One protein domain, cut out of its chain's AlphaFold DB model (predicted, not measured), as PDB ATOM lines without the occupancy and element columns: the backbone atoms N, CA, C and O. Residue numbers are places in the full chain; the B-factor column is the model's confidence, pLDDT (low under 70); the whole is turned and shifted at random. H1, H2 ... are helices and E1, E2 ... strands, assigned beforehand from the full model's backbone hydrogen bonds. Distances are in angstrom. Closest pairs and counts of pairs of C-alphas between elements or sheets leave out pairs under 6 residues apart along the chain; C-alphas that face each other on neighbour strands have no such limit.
ATOM      1  N   SER A 132      11.347 -39.718  94.899       75.75
ATOM      2  CA  SER A 132      12.260 -39.443  96.009       75.75
ATOM      3  C   SER A 132      11.549 -38.624  97.081       75.75
ATOM      4  O   SER A 132      10.840 -37.680  96.744       75.75
ATOM      5  N   PHE A 133      11.777 -38.950  98.352       85.19
ATOM      6  CA  PHE A 133      11.333 -38.152  99.493       85.19
ATOM      7  C   PHE A 133      12.470 -38.100 100.526       85.19
ATOM      8  O   PHE A 133      13.052 -39.150 100.822       85.19
ATOM      9  N   PRO A 134      12.855 -36.917 101.032       84.50
ATOM     10  CA  PRO A 134      13.960 -36.800 101.974       84.50
ATOM     11  C   PRO A 134      13.598 -37.369 103.350       84.50
ATOM     12  O   PRO A 134      12.473 -37.243 103.819       84.50
ATOM     13  N   TRP A 135      14.584 -37.959 104.025       85.19
ATOM     14  CA  TRP A 135      14.421 -38.412 105.404       85.19
ATOM     15  C   TRP A 135      14.567 -37.218 106.352       85.19
ATOM     16  O   TRP A 135      15.681 -36.748 106.582       85.19
ATOM     17  N   ILE A 136      13.445 -36.690 106.844       89.25
ATOM     18  CA  ILE A 136      13.408 -35.508 107.715       89.25
ATOM     19  C   ILE A 136      13.058 -35.960 109.133       89.25
ATOM     20  O   ILE A 136      11.972 -36.495 109.359       89.25
ATOM     21  N   ASN A 137      13.997 -35.777 110.065       90.00
ATOM     22  CA  ASN A 137      13.833 -36.115 111.478       90.00
ATOM     23  C   ASN A 137      13.111 -34.980 112.214       90.00
ATOM     24  O   ASN A 137      13.439 -33.812 112.030       90.00
ATOM     25  N   LEU A 138      12.149 -35.342 113.055       89.44
ATOM     26  CA  LEU A 138      11.306 -34.440 113.832       89.44
ATOM     27  C   LEU A 138      11.542 -34.546 115.339       89.44
ATOM     28  O   LEU A 138      10.910 -33.825 116.101       89.44
ATOM     29  N   GLN A 139      12.424 -35.436 115.795       83.69
ATOM     30  CA  GLN A 139      12.576 -35.738 117.220       83.69
ATOM     31  C   GLN A 139      13.031 -34.537 118.064       83.69
ATOM     32  O   GLN A 139      12.686 -34.464 119.236       83.69
ATOM     33  N   SER A 140      13.779 -33.597 117.482       83.38
ATOM     34  CA  SER A 140      14.184 -32.342 118.133       83.38
ATOM     35  C   SER A 140      13.157 -31.215 118.003       83.38
ATOM     36  O   SER A 140      13.365 -30.157 118.578       83.38
ATOM     37  N   HIS A 141      12.094 -31.420 117.223       86.38
ATOM     38  CA  HIS A 141      11.113 -30.389 116.876       86.38
ATOM     39  C   HIS A 141       9.725 -30.674 117.434       86.38
ATOM     40  O   HIS A 141       8.947 -29.748 117.586       86.38
ATOM     41  N   VAL A 142       9.394 -31.938 117.706       90.00
ATOM     42  CA  VAL A 142       8.080 -32.351 118.202       90.00
ATOM     43  C   VAL A 142       8.265 -33.101 119.513       90.00
ATOM     44  O   VAL A 142       8.937 -34.133 119.547       90.00
ATOM     45  N   SER A 143       7.660 -32.600 120.587       89.62
ATOM     46  CA  SER A 143       7.719 -33.213 121.918       89.62
ATOM     47  C   SER A 143       6.517 -34.125 122.184       89.62
ATOM     48  O   SER A 143       6.663 -35.192 122.791       89.62
ATOM     49  N   MET A 144       5.335 -33.753 121.681       92.12
ATOM     50  CA  MET A 144       4.062 -34.402 121.997       92.12
ATOM     51  C   MET A 144       3.102 -34.411 120.801       92.12
ATOM     52  O   MET A 144       3.097 -33.492 119.981       92.12
ATOM     53  N   LEU A 145       2.296 -35.471 120.703       93.19
ATOM     54  CA  LEU A 145       1.270 -35.662 119.679       93.19
ATOM     55  C   LEU A 145      -0.085 -35.969 120.329       93.19
ATOM     56  O   LEU A 145      -0.192 -36.871 121.167       93.19
ATOM     57  N   GLU A 146      -1.125 -35.267 119.883       92.50
ATOM     58  CA  GLU A 146      -2.524 -35.601 120.152       92.50
ATOM     59  C   GLU A 146      -3.150 -36.163 118.873       92.50
ATOM     60  O   GLU A 146      -3.240 -35.471 117.855       92.50
ATOM     61  N   TYR A 147      -3.558 -37.429 118.907       91.81
ATOM     62  CA  TYR A 147      -4.053 -38.145 117.737       91.81
ATOM     63  C   TYR A 147      -5.170 -39.133 118.086       91.81
ATOM     64  O   TYR A 147      -5.362 -39.503 119.245       91.81
ATOM     65  N   VAL A 148      -5.911 -39.562 117.067       88.94
ATOM     66  CA  VAL A 148      -6.963 -40.576 117.191       88.94
ATOM     67  C   VAL A 148      -6.398 -41.952 116.843       88.94
ATOM     68  O   VAL A 148      -6.021 -42.211 115.697       88.94
ATOM     69  N   ASP A 149      -6.369 -42.848 117.826       84.06
ATOM     70  CA  ASP A 149      -6.094 -44.270 117.628       84.06
ATOM     71  C   ASP A 149      -7.420 -45.039 117.478       84.06
ATOM     72  O   ASP A 149      -8.297 -44.916 118.335       84.06
ATOM     73  N   PRO A 150      -7.604 -45.871 116.437       76.12
ATOM     74  CA  PRO A 150      -8.850 -46.621 116.262       76.12
ATOM     75  C   PRO A 150      -9.192 -47.605 117.389       76.12
ATOM     76  O   PRO A 150     -10.330 -48.064 117.459       76.12
ATOM     77  N   ARG A 151      -8.225 -47.973 118.238       77.00
ATOM     78  CA  ARG A 151      -8.406 -48.931 119.336       77.00
ATOM     79  C   ARG A 151      -8.606 -48.249 120.682       77.00
ATOM     80  O   ARG A 151      -9.365 -48.749 121.505       77.00
ATOM     81  N   GLU A 152      -7.899 -47.147 120.910       80.88
ATOM     82  CA  GLU A 152      -7.874 -46.447 122.201       80.88
ATOM     83  C   GLU A 152      -8.689 -45.143 122.197       80.88
ATOM     84  O   GLU A 152      -8.936 -44.559 123.251       80.88
ATOM     85  N   GLY A 153      -9.146 -44.690 121.028       84.94
ATOM     86  CA  GLY A 153      -9.827 -43.414 120.869       84.94
ATOM     87  C   GLY A 153      -8.837 -42.251 120.908       84.94
ATOM     88  O   GLY A 153      -7.864 -42.220 120.159       84.94
ATOM     89  N   TRP A 154      -9.108 -41.258 121.749       88.44
ATOM     90  CA  TRP A 154      -8.270 -40.066 121.852       88.44
ATOM     91  C   TRP A 154      -6.995 -40.352 122.646       88.44
ATOM     92  O   TRP A 154      -7.054 -40.682 123.829       88.44
ATOM     93  N   CYS A 155      -5.842 -40.171 122.004       88.81
ATOM     94  CA  CYS A 155      -4.534 -40.389 122.605       88.81
ATOM     95  C   CYS A 155      -3.731 -39.090 122.639       88.81
ATOM     96  O   CYS A 155      -3.602 -38.395 121.634       88.81
ATOM     97  N   ARG A 156      -3.115 -38.807 123.789       91.94
ATOM     98  CA  ARG A 156      -2.106 -37.755 123.946       91.94
ATOM     99  C   ARG A 156      -0.834 -38.394 124.484       91.94
ATOM    100  O   ARG A 156      -0.852 -38.935 125.587       91.94
ATOM    101  N   ARG A 157       0.243 -38.395 123.699       91.31
ATOM    102  CA  ARG A 157       1.492 -39.096 124.044       91.31
ATOM    103  C   ARG A 157       2.707 -38.259 123.685       91.31
ATOM    104  O   ARG A 157       2.710 -37.575 122.661       91.31
ATOM    105  N   THR A 158       3.757 -38.347 124.498       90.56
ATOM    106  CA  THR A 158       5.060 -37.825 124.080       90.56
ATOM    107  C   THR A 158       5.612 -38.671 122.932       90.56
ATOM    108  O   THR A 158       5.236 -39.834 122.752       90.56
ATOM    109  N   VAL A 159       6.532 -38.115 122.144       88.44
ATOM    110  CA  VAL A 159       7.182 -38.868 121.054       88.44
ATOM    111  C   VAL A 159       7.936 -40.104 121.574       88.44
ATOM    112  O   VAL A 159       8.059 -41.105 120.860       88.44
ATOM    113  N   GLN A 160       8.414 -40.061 122.822       86.00
ATOM    114  CA  GLN A 160       9.098 -41.184 123.465       86.00
ATOM    115  C   GLN A 160       8.126 -42.314 123.822       86.00
ATOM    116  O   GLN A 160       8.458 -43.476 123.589       86.00
ATOM    117  N   ASP A 161       6.920 -41.967 124.278       89.44
ATOM    118  CA  ASP A 161       5.863 -42.918 124.653       89.44
ATOM    119  C   ASP A 161       5.124 -43.509 123.443       89.44
ATOM    120  O   ASP A 161       4.367 -44.477 123.566       89.44
ATOM    121  N   LEU A 162       5.318 -42.935 122.251       88.25
ATOM    122  CA  LEU A 162       4.765 -43.487 121.023       88.25
ATOM    123  C   LEU A 162       5.491 -44.803 120.672       88.25
ATOM    124  O   LEU A 162       6.716 -44.790 120.489       88.25
ATOM    125  N   PRO A 163       4.770 -45.933 120.519       87.88
ATOM    126  CA  PRO A 163       5.395 -47.214 120.228       87.88
ATOM    127  C   PRO A 163       6.232 -47.162 118.939       87.88
ATOM    128  O   PRO A 163       5.767 -46.616 117.929       87.88
ATOM    129  N   PRO A 164       7.440 -47.754 118.924       89.25
ATOM    130  CA  PRO A 164       8.210 -47.926 117.700       89.25
ATOM    131  C   PRO A 164       7.398 -48.636 116.616       89.25
ATOM    132  O   PRO A 164       6.561 -49.486 116.912       89.25
ATOM    133  N   GLN A 165       7.695 -48.320 115.356       91.81
ATOM    134  CA  GLN A 165       7.037 -48.892 114.177       91.81
ATOM    135  C   GLN A 165       5.546 -48.527 114.078       91.81
ATOM    136  O   GLN A 165       4.734 -49.296 113.560       91.81
ATOM    137  N   THR A 166       5.188 -47.333 114.548       89.88
ATOM    138  CA  THR A 166       3.840 -46.768 114.409       89.88
ATOM    139  C   THR A 166       3.839 -45.729 113.297       89.88
ATOM    140  O   THR A 166       4.659 -44.807 113.312       89.88
ATOM    141  N   LEU A 167       2.926 -45.873 112.336       93.50
ATOM    142  CA  LEU A 167       2.666 -44.869 111.311       93.50
ATOM    143  C   LEU A 167       1.336 -44.172 111.614       93.50
ATOM    144  O   LEU A 167       0.287 -44.812 111.596       93.50
ATOM    145  N   LEU A 168       1.399 -42.866 111.866       92.19
ATOM    146  CA  LEU A 168       0.232 -42.014 112.082       92.19
ATOM    147  C   LEU A 168      -0.042 -41.208 110.820       92.19
ATOM    148  O   LEU A 168       0.859 -40.543 110.311       92.19
ATOM    149  N   ALA A 169      -1.266 -41.251 110.312       91.50
ATOM    150  CA  ALA A 169      -1.679 -40.387 109.216       91.50
ATOM    151  C   ALA A 169      -1.820 -38.937 109.692       91.50
ATOM    152  O   ALA A 169      -2.143 -38.696 110.853       91.50
ATOM    153  N   LEU A 170      -1.591 -37.961 108.808       89.94
ATOM    154  CA  LEU A 170      -1.697 -36.548 109.200       89.94
ATOM    155  C   LEU A 170      -3.107 -36.170 109.671       89.94
ATOM    156  O   LEU A 170      -3.241 -35.385 110.598       89.94
ATOM    157  N   ASP A 171      -4.139 -36.751 109.063       86.56
ATOM    158  CA  ASP A 171      -5.547 -36.535 109.414       86.56
ATOM    159  C   ASP A 171      -5.955 -37.175 110.749       86.56
ATOM    160  O   ASP A 171      -6.950 -36.769 111.345       86.56
ATOM    161  N   GLN A 172      -5.172 -38.130 111.259       89.38
ATOM    162  CA  GLN A 172      -5.357 -38.672 112.605       89.38
ATOM    163  C   GLN A 172      -4.791 -37.758 113.686       89.38
ATOM    164  O   GLN A 172      -5.185 -37.888 114.843       89.38
ATOM    165  N   ILE A 173      -3.847 -36.879 113.343       91.44
ATOM    166  CA  ILE A 173      -3.165 -36.019 114.304       91.44
ATOM    167  C   ILE A 173      -3.922 -34.697 114.369       91.44
ATOM    168  O   ILE A 173      -4.035 -33.967 113.387       91.44
ATOM    169  N   ARG A 174      -4.444 -34.378 115.549       86.75
ATOM    170  CA  ARG A 174      -5.217 -33.159 115.773       86.75
ATOM    171  C   ARG A 174      -4.298 -31.979 116.066       86.75
ATOM    172  O   ARG A 174      -4.422 -30.925 115.447       86.75
ATOM    173  N   PHE A 175      -3.359 -32.186 116.983       88.12
ATOM    174  CA  PHE A 175      -2.382 -31.187 117.388       88.12
ATOM    175  C   PHE A 175      -1.027 -31.835 117.645       88.12
ATOM    176  O   PHE A 175      -0.929 -33.005 118.024       88.12
ATOM    177  N   LEU A 176       0.019 -31.042 117.463       92.12
ATOM    178  CA  LEU A 176       1.369 -31.374 117.888       92.12
ATOM    179  C   LEU A 176       1.920 -30.240 118.745       92.12
ATOM    180  O   LEU A 176       1.524 -29.082 118.593       92.12
ATOM    181  N   GLU A 177       2.830 -30.585 119.643       90.75
ATOM    182  CA  GLU A 177       3.599 -29.625 120.425       90.75
ATOM    183  C   GLU A 177       5.008 -29.539 119.846       90.75
ATOM    184  O   GLU A 177       5.745 -30.530 119.836       90.75
ATOM    185  N   ALA A 178       5.344 -28.364 119.319       86.31
ATOM    186  CA  ALA A 178       6.646 -28.049 118.749       86.31
ATOM    187  C   ALA A 178       7.158 -26.739 119.345       86.31
ATOM    188  O   ALA A 178       6.402 -25.770 119.413       86.31
ATOM    189  N   ASP A 179       8.417 -26.721 119.789       79.50
ATOM    190  CA  ASP A 179       9.047 -25.565 120.449       79.50
ATOM    191  C   ASP A 179       8.154 -24.957 121.559       79.50
ATOM    192  O   ASP A 179       7.902 -23.750 121.594       79.50
ATOM    193  N   ASP A 180       7.603 -25.825 122.419       77.38
ATOM    194  CA  ASP A 180       6.688 -25.505 123.531       77.38
ATOM    195  C   ASP A 180       5.379 -24.794 123.121       77.38
ATOM    196  O   ASP A 180       4.721 -24.127 123.927       77.38
ATOM    197  N   ARG A 181       4.962 -24.932 121.853       84.81
ATOM    198  CA  ARG A 181       3.690 -24.409 121.334       84.81
ATOM    199  C   ARG A 181       2.835 -25.521 120.746       84.81
ATOM    200  O   ARG A 181       3.265 -26.257 119.862       84.81
ATOM    201  N   THR A 182       1.579 -25.589 121.177       86.94
ATOM    202  CA  THR A 182       0.565 -26.451 120.558       86.94
ATOM    203  C   THR A 182       0.012 -25.784 119.303       86.94
ATOM    204  O   THR A 182      -0.492 -24.663 119.372       86.94
ATOM    205  N   GLN A 183       0.102 -26.458 118.159       88.88
ATOM    206  CA  GLN A 183      -0.389 -25.946 116.875       88.88
ATOM    207  C   GLN A 183      -1.074 -27.050 116.069       88.88
ATOM    208  O   GLN A 183      -0.877 -28.245 116.323       88.88
ATOM    209  N   SER A 184      -1.890 -26.652 115.088       87.50
ATOM    210  CA  SER A 184      -2.439 -27.605 114.129       87.50
ATOM    211  C   SER A 184      -1.315 -28.181 113.262       87.50
ATOM    212  O   SER A 184      -0.352 -27.500 112.901       87.50
ATOM    213  N   VAL A 185      -1.443 -29.456 112.904       87.00
ATOM    214  CA  VAL A 185      -0.409 -30.177 112.143       87.00
ATOM    215  C   VAL A 185      -0.183 -29.542 110.772       87.00
ATOM    216  O   VAL A 185       0.947 -29.491 110.296       87.00
ATOM    217  N   GLN A 186      -1.243 -29.037 110.141       84.44
ATOM    218  CA  GLN A 186      -1.192 -28.486 108.790       84.44
ATOM    219  C   GLN A 186      -0.506 -27.112 108.739       84.44
ATOM    220  O   GLN A 186       0.316 -26.869 107.849       84.44
ATOM    221  N   GLU A 187      -0.793 -26.234 109.704       84.94
ATOM    222  CA  GLU A 187      -0.135 -24.924 109.826       84.94
ATOM    223  C   GLU A 187       1.346 -25.085 110.177       84.94
ATOM    224  O   GLU A 187       2.214 -24.479 109.534       84.94
ATOM    225  N   TRP A 188       1.645 -25.966 111.138       90.44
ATOM    226  CA  TRP A 188       3.018 -26.277 111.517       90.44
ATOM    227  C   TRP A 188       3.798 -26.871 110.346       90.44
ATOM    228  O   TRP A 188       4.878 -26.381 110.028       90.44
ATOM    229  N   LEU A 189       3.250 -27.879 109.656       89.75
ATOM    230  CA  LEU A 189       3.946 -28.560 108.563       89.75
ATOM    231  C   LEU A 189       4.288 -27.590 107.429       89.75
ATOM    232  O   LEU A 189       5.392 -27.637 106.894       89.75
ATOM    233  N   THR A 190       3.369 -26.687 107.085       87.00
ATOM    234  CA  THR A 190       3.595 -25.680 106.036       87.00
ATOM    235  C   THR A 190       4.733 -24.732 106.418       87.00
ATOM    236  O   THR A 190       5.635 -24.489 105.615       87.00
ATOM    237  N   THR A 191       4.734 -24.248 107.662       87.38
ATOM    238  CA  THR A 191       5.771 -23.344 108.183       87.38
ATOM    239  C   THR A 191       7.125 -24.046 108.296       87.38
ATOM    240  O   THR A 191       8.146 -23.511 107.870       87.38
ATOM    241  N   PHE A 192       7.132 -25.271 108.821       88.94
ATOM    242  CA  PHE A 192       8.324 -26.089 109.006       88.94
ATOM    243  C   PHE A 192       8.984 -26.438 107.669       88.94
ATOM    244  O   PHE A 192      10.196 -26.288 107.531       88.94
ATOM    245  N   LEU A 193       8.203 -26.860 106.666       89.12
ATOM    246  CA  LEU A 193       8.722 -27.204 105.339       89.12
ATOM    247  C   LEU A 193       9.271 -25.985 104.586       89.12
ATOM    248  O   LEU A 193      10.259 -26.128 103.870       89.12
ATOM    249  N   ALA A 194       8.702 -24.790 104.785       85.38
ATOM    250  CA  ALA A 194       9.225 -23.551 104.200       85.38
ATOM    251  C   ALA A 194      10.637 -23.191 104.705       85.38
ATOM    252  O   ALA A 194      11.379 -22.491 104.019       85.38
ATOM    253  N   GLN A 195      11.020 -23.686 105.885       84.88
ATOM    254  CA  GLN A 195      12.339 -23.478 106.490       84.88
ATOM    255  C   GLN A 195      13.357 -24.566 106.102       84.88
ATOM    256  O   GLN A 195      14.538 -24.452 106.430       84.88
ATOM    257  N   GLN A 196      12.931 -25.632 105.413       82.69
ATOM    258  CA  GLN A 196      13.818 -26.728 105.024       82.69
ATOM    259  C   GLN A 196      14.610 -26.404 103.754       82.69
ATOM    260  O   GLN A 196      14.088 -25.884 102.773       82.69
ATOM    261  N   VAL A 197      15.878 -26.825 103.729       75.12
ATOM    262  CA  VAL A 197      16.779 -26.669 102.566       75.12
ATOM    263  C   VAL A 197      16.282 -27.450 101.339       75.12
ATOM    264  O   VAL A 197      16.582 -27.098 100.200       75.12
ATOM    265  N   LYS A 198      15.532 -28.537 101.555       75.50
ATOM    266  CA  LYS A 198      14.963 -29.365 100.486       75.50
ATOM    267  C   LYS A 198      13.489 -29.033 100.309       75.50
ATOM    268  O   LYS A 198      12.714 -29.202 101.242       75.50
ATOM    269  N   SER A 199      13.116 -28.645  99.090       77.94
ATOM    270  CA  SER A 199      11.722 -28.394  98.727       77.94
ATOM    271  C   SER A 199      10.912 -29.691  98.813       77.94
ATOM    272  O   SER A 199      11.138 -30.633  98.051       77.94
ATOM    273  N   VAL A 200      10.006 -29.746  99.789       83.94
ATOM    274  CA  VAL A 200       8.986 -30.784  99.954       83.94
ATOM    275  C   VAL A 200       7.657 -30.066 100.089       83.94
ATOM    276  O   VAL A 200       7.517 -29.165 100.914       83.94
ATOM    277  N   GLU A 201       6.676 -30.457  99.287       84.00
ATOM    278  CA  GLU A 201       5.334 -29.889  99.382       84.00
ATOM    279  C   GLU A 201       4.542 -30.601 100.481       84.00
ATOM    280  O   GLU A 201       4.587 -31.827 100.594       84.00
ATOM    281  N   ALA A 202       3.750 -29.857 101.259       83.38
ATOM    282  CA  ALA A 202       2.958 -30.427 102.353       83.38
ATOM    283  C   ALA A 202       2.039 -31.580 101.894       83.38
ATOM    284  O   ALA A 202       1.858 -32.554 102.618       83.38
ATOM    285  N   GLN A 203       1.527 -31.529 100.658       83.75
ATOM    286  CA  GLN A 203       0.658 -32.565 100.078       83.75
ATOM    287  C   GLN A 203       1.359 -33.920  99.857       83.75
ATOM    288  O   GLN A 203       0.686 -34.957  99.766       83.75
ATOM    289  N   GLN A 204       2.694 -33.912  99.755       86.81
ATOM    290  CA  GLN A 204       3.524 -35.109  99.589       86.81
ATOM    291  C   GLN A 204       3.726 -35.861 100.907       86.81
ATOM    292  O   GLN A 204       4.097 -37.031 100.883       86.81
ATOM    293  N   VAL A 205       3.484 -35.212 102.048       90.06
ATOM    294  CA  VAL A 205       3.539 -35.837 103.368       90.06
ATOM    295  C   VAL A 205       2.180 -36.463 103.660       90.06
ATOM    296  O   VAL A 205       1.147 -35.806 103.548       90.06
ATOM    297  N   LYS A 206       2.166 -37.744 104.027       91.06
ATOM    298  CA  LYS A 206       0.929 -38.468 104.374       91.06
ATOM    299  C   LYS A 206       0.847 -38.851 105.840       91.06
ATOM    300  O   LYS A 206      -0.238 -39.161 106.324       91.06
ATOM    301  N   GLY A 207       1.963 -38.808 106.557       93.12
ATOM    302  CA  GLY A 207       1.968 -39.130 107.973       93.12
ATOM    303  C   GLY A 207       3.307 -38.913 108.652       93.12
ATOM    304  O   GLY A 207       4.260 -38.420 108.047       93.12
ATOM    305  N   LEU A 208       3.362 -39.330 109.912       93.81
ATOM    306  CA  LEU A 208       4.560 -39.380 110.737       93.81
ATOM    307  C   LEU A 208       4.886 -40.836 111.064       93.81
ATOM    308  O   LEU A 208       4.030 -41.577 111.552       93.81
ATOM    309  N   LEU A 209       6.126 -41.249 110.807       94.06
ATOM    310  CA  LEU A 209       6.608 -42.590 111.125       94.06
ATOM    311  C   LEU A 209       7.512 -42.542 112.355       94.06
ATOM    312  O   LEU A 209       8.583 -41.931 112.329       94.06
ATOM    313  N   ARG A 210       7.116 -43.253 113.408       92.50
ATOM    314  CA  ARG A 210       7.971 -43.530 114.561       92.50
ATOM    315  C   ARG A 210       8.782 -44.789 114.292       92.50
ATOM    316  O   ARG A 210       8.227 -45.879 114.175       92.50
ATOM    317  N   THR A 211      10.098 -44.656 114.207       90.88
ATOM    318  CA  THR A 211      11.045 -45.787 114.161       90.88
ATOM    319  C   THR A 211      11.726 -45.934 115.513       90.88
ATOM    320  O   THR A 211      11.437 -45.161 116.408       90.88
ATOM    321  N   ASP A 212      12.632 -46.886 115.696       87.62
ATOM    322  CA  ASP A 212      13.538 -46.949 116.851       87.62
ATOM    323  C   ASP A 212      14.421 -45.692 116.990       87.62
ATOM    324  O   ASP A 212      14.676 -45.232 118.102       87.62
ATOM    325  N   LYS A 213      14.815 -45.090 115.863       86.62
ATOM    326  CA  LYS A 213      15.749 -43.952 115.783       86.62
ATOM    327  C   LYS A 213      15.117 -42.568 115.949       86.62
ATOM    328  O   LYS A 213      15.852 -41.588 115.930       86.62
ATOM    329  N   GLY A 214      13.791 -42.479 116.037       90.38
ATOM    330  CA  GLY A 214      13.088 -41.207 116.210       90.38
ATOM    331  C   GLY A 214      11.776 -41.107 115.445       90.38
ATOM    332  O   GLY A 214      11.222 -42.113 114.996       90.38
ATOM    333  N   LEU A 215      11.279 -39.879 115.311       93.25
ATOM    334  CA  LEU A 215      10.062 -39.538 114.577       93.25
ATOM    335  C   LEU A 215      10.428 -38.876 113.249       93.25
ATOM    336  O   LEU A 215      11.250 -37.965 113.229       93.25
ATOM    337  N   PHE A 216       9.821 -39.311 112.149       93.44
ATOM    338  CA  PHE A 216      10.163 -38.836 110.808       93.44
ATOM    339  C   PHE A 216       8.923 -38.439 110.013       93.44
ATOM    340  O   PHE A 216       7.874 -39.075 110.144       93.44
ATOM    341  N   LEU A 217       9.058 -37.438 109.134       93.19
ATOM    342  CA  LEU A 217       8.054 -37.195 108.095       93.19
ATOM    343  C   LEU A 217       7.989 -38.400 107.157       93.19
ATOM    344  O   LEU A 217       9.020 -38.902 106.702       93.19
ATOM    345  N   PHE A 218       6.773 -38.844 106.848       91.94
ATOM    346  CA  PHE A 218       6.543 -40.014 106.020       91.94
ATOM    347  C   PHE A 218       5.724 -39.665 104.768       91.94
ATOM    348  O   PHE A 218       4.622 -39.114 104.877       91.94
ATOM    349  N   PRO A 219       6.217 -40.020 103.567       90.69
ATOM    350  CA  PRO A 219       5.537 -39.708 102.312       90.69
ATOM    351  C   PRO A 219       4.279 -40.542 102.074       90.69
ATOM    352  O   PRO A 219       3.507 -40.245 101.173       90.69
ATOM    353  N   GLY A 220       4.090 -41.614 102.840       90.38
ATOM    354  CA  GLY A 220       3.019 -42.580 102.645       90.38
ATOM    355  C   GLY A 220       3.512 -43.926 102.121       90.38
ATOM    356  O   GLY A 220       4.676 -44.121 101.768       90.38
TER     357      GLY A 220
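AT A GLANCE: This is residues 132 to 220 of the 569 residues of an uncharacterized protein of Deltaproteobacteria bacterium (UniProt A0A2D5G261). A curled four-stranded sheet and a smaller three-stranded sheet make two walls, joined by the tight link from E3 to E4, and one short helix, H1, stands up from the larger sheet at its E5 side. A long stretch, residues 195 to 206, runs back from H1 to the smaller sheet. The printed part has 89 residues, with named elements in the order E1 E2 E3 E4 E5 H1 E6 E7; the sheets, E2 E1 E4 E5 and E3 E6 E7, are antiparallel and the class is mixed. It is compact, with a radius of gyration of the C-alphas of 12.2 A and spans of 36 by 25 by 22 A.

HOW THE PARTS SIT: In the larger sheet, E2, residues 153 to 158, and E1, residues 144 to 149, form a hairpin, with N 147 and O 155 2.9 A apart. E4, residues 173 to 178, is antiparallel to E1, with N 146 and O 175 at 2.9 A, and forms a hairpin with E5, residues 181 to 184, with N 178 and O 181 at 3.0 A. H1, residues 185 to 194, is on this sheet, over E5, at a height of 10.1 A; the closest C-alphas of E4 and H1, Phe 175 and Val 185, are 5.7 A apart. Every O i to N i+4 pair of H1 is within hydrogen-bond range. In the other sheet, E6, residues 207 to 211, pairs with E3, residues 166 to 169, through N 168 and O 208, 2.9 A, and forms a hairpin with E7, residues 214 to 218, through N 209 and O 216, 2.9 A. E1 and E3 are near each other.

IN THESE COORDINATES: E1 begins at C-alpha 144 (4.062, -34.402, 121.997) and is 14.8 A long; E2 is 16.2 A, E4 13.4 A and H1 14.1 A. E7 ends at C-alpha 218 (6.543, -40.014, 106.020).

THE WHOLE: The C-alphas farthest apart, Arg 151 and Val 197, are 37.6 A apart. The printed part has no cut, the link from H1 to E6 is long, and no printed residue is under 70 in pLDDT.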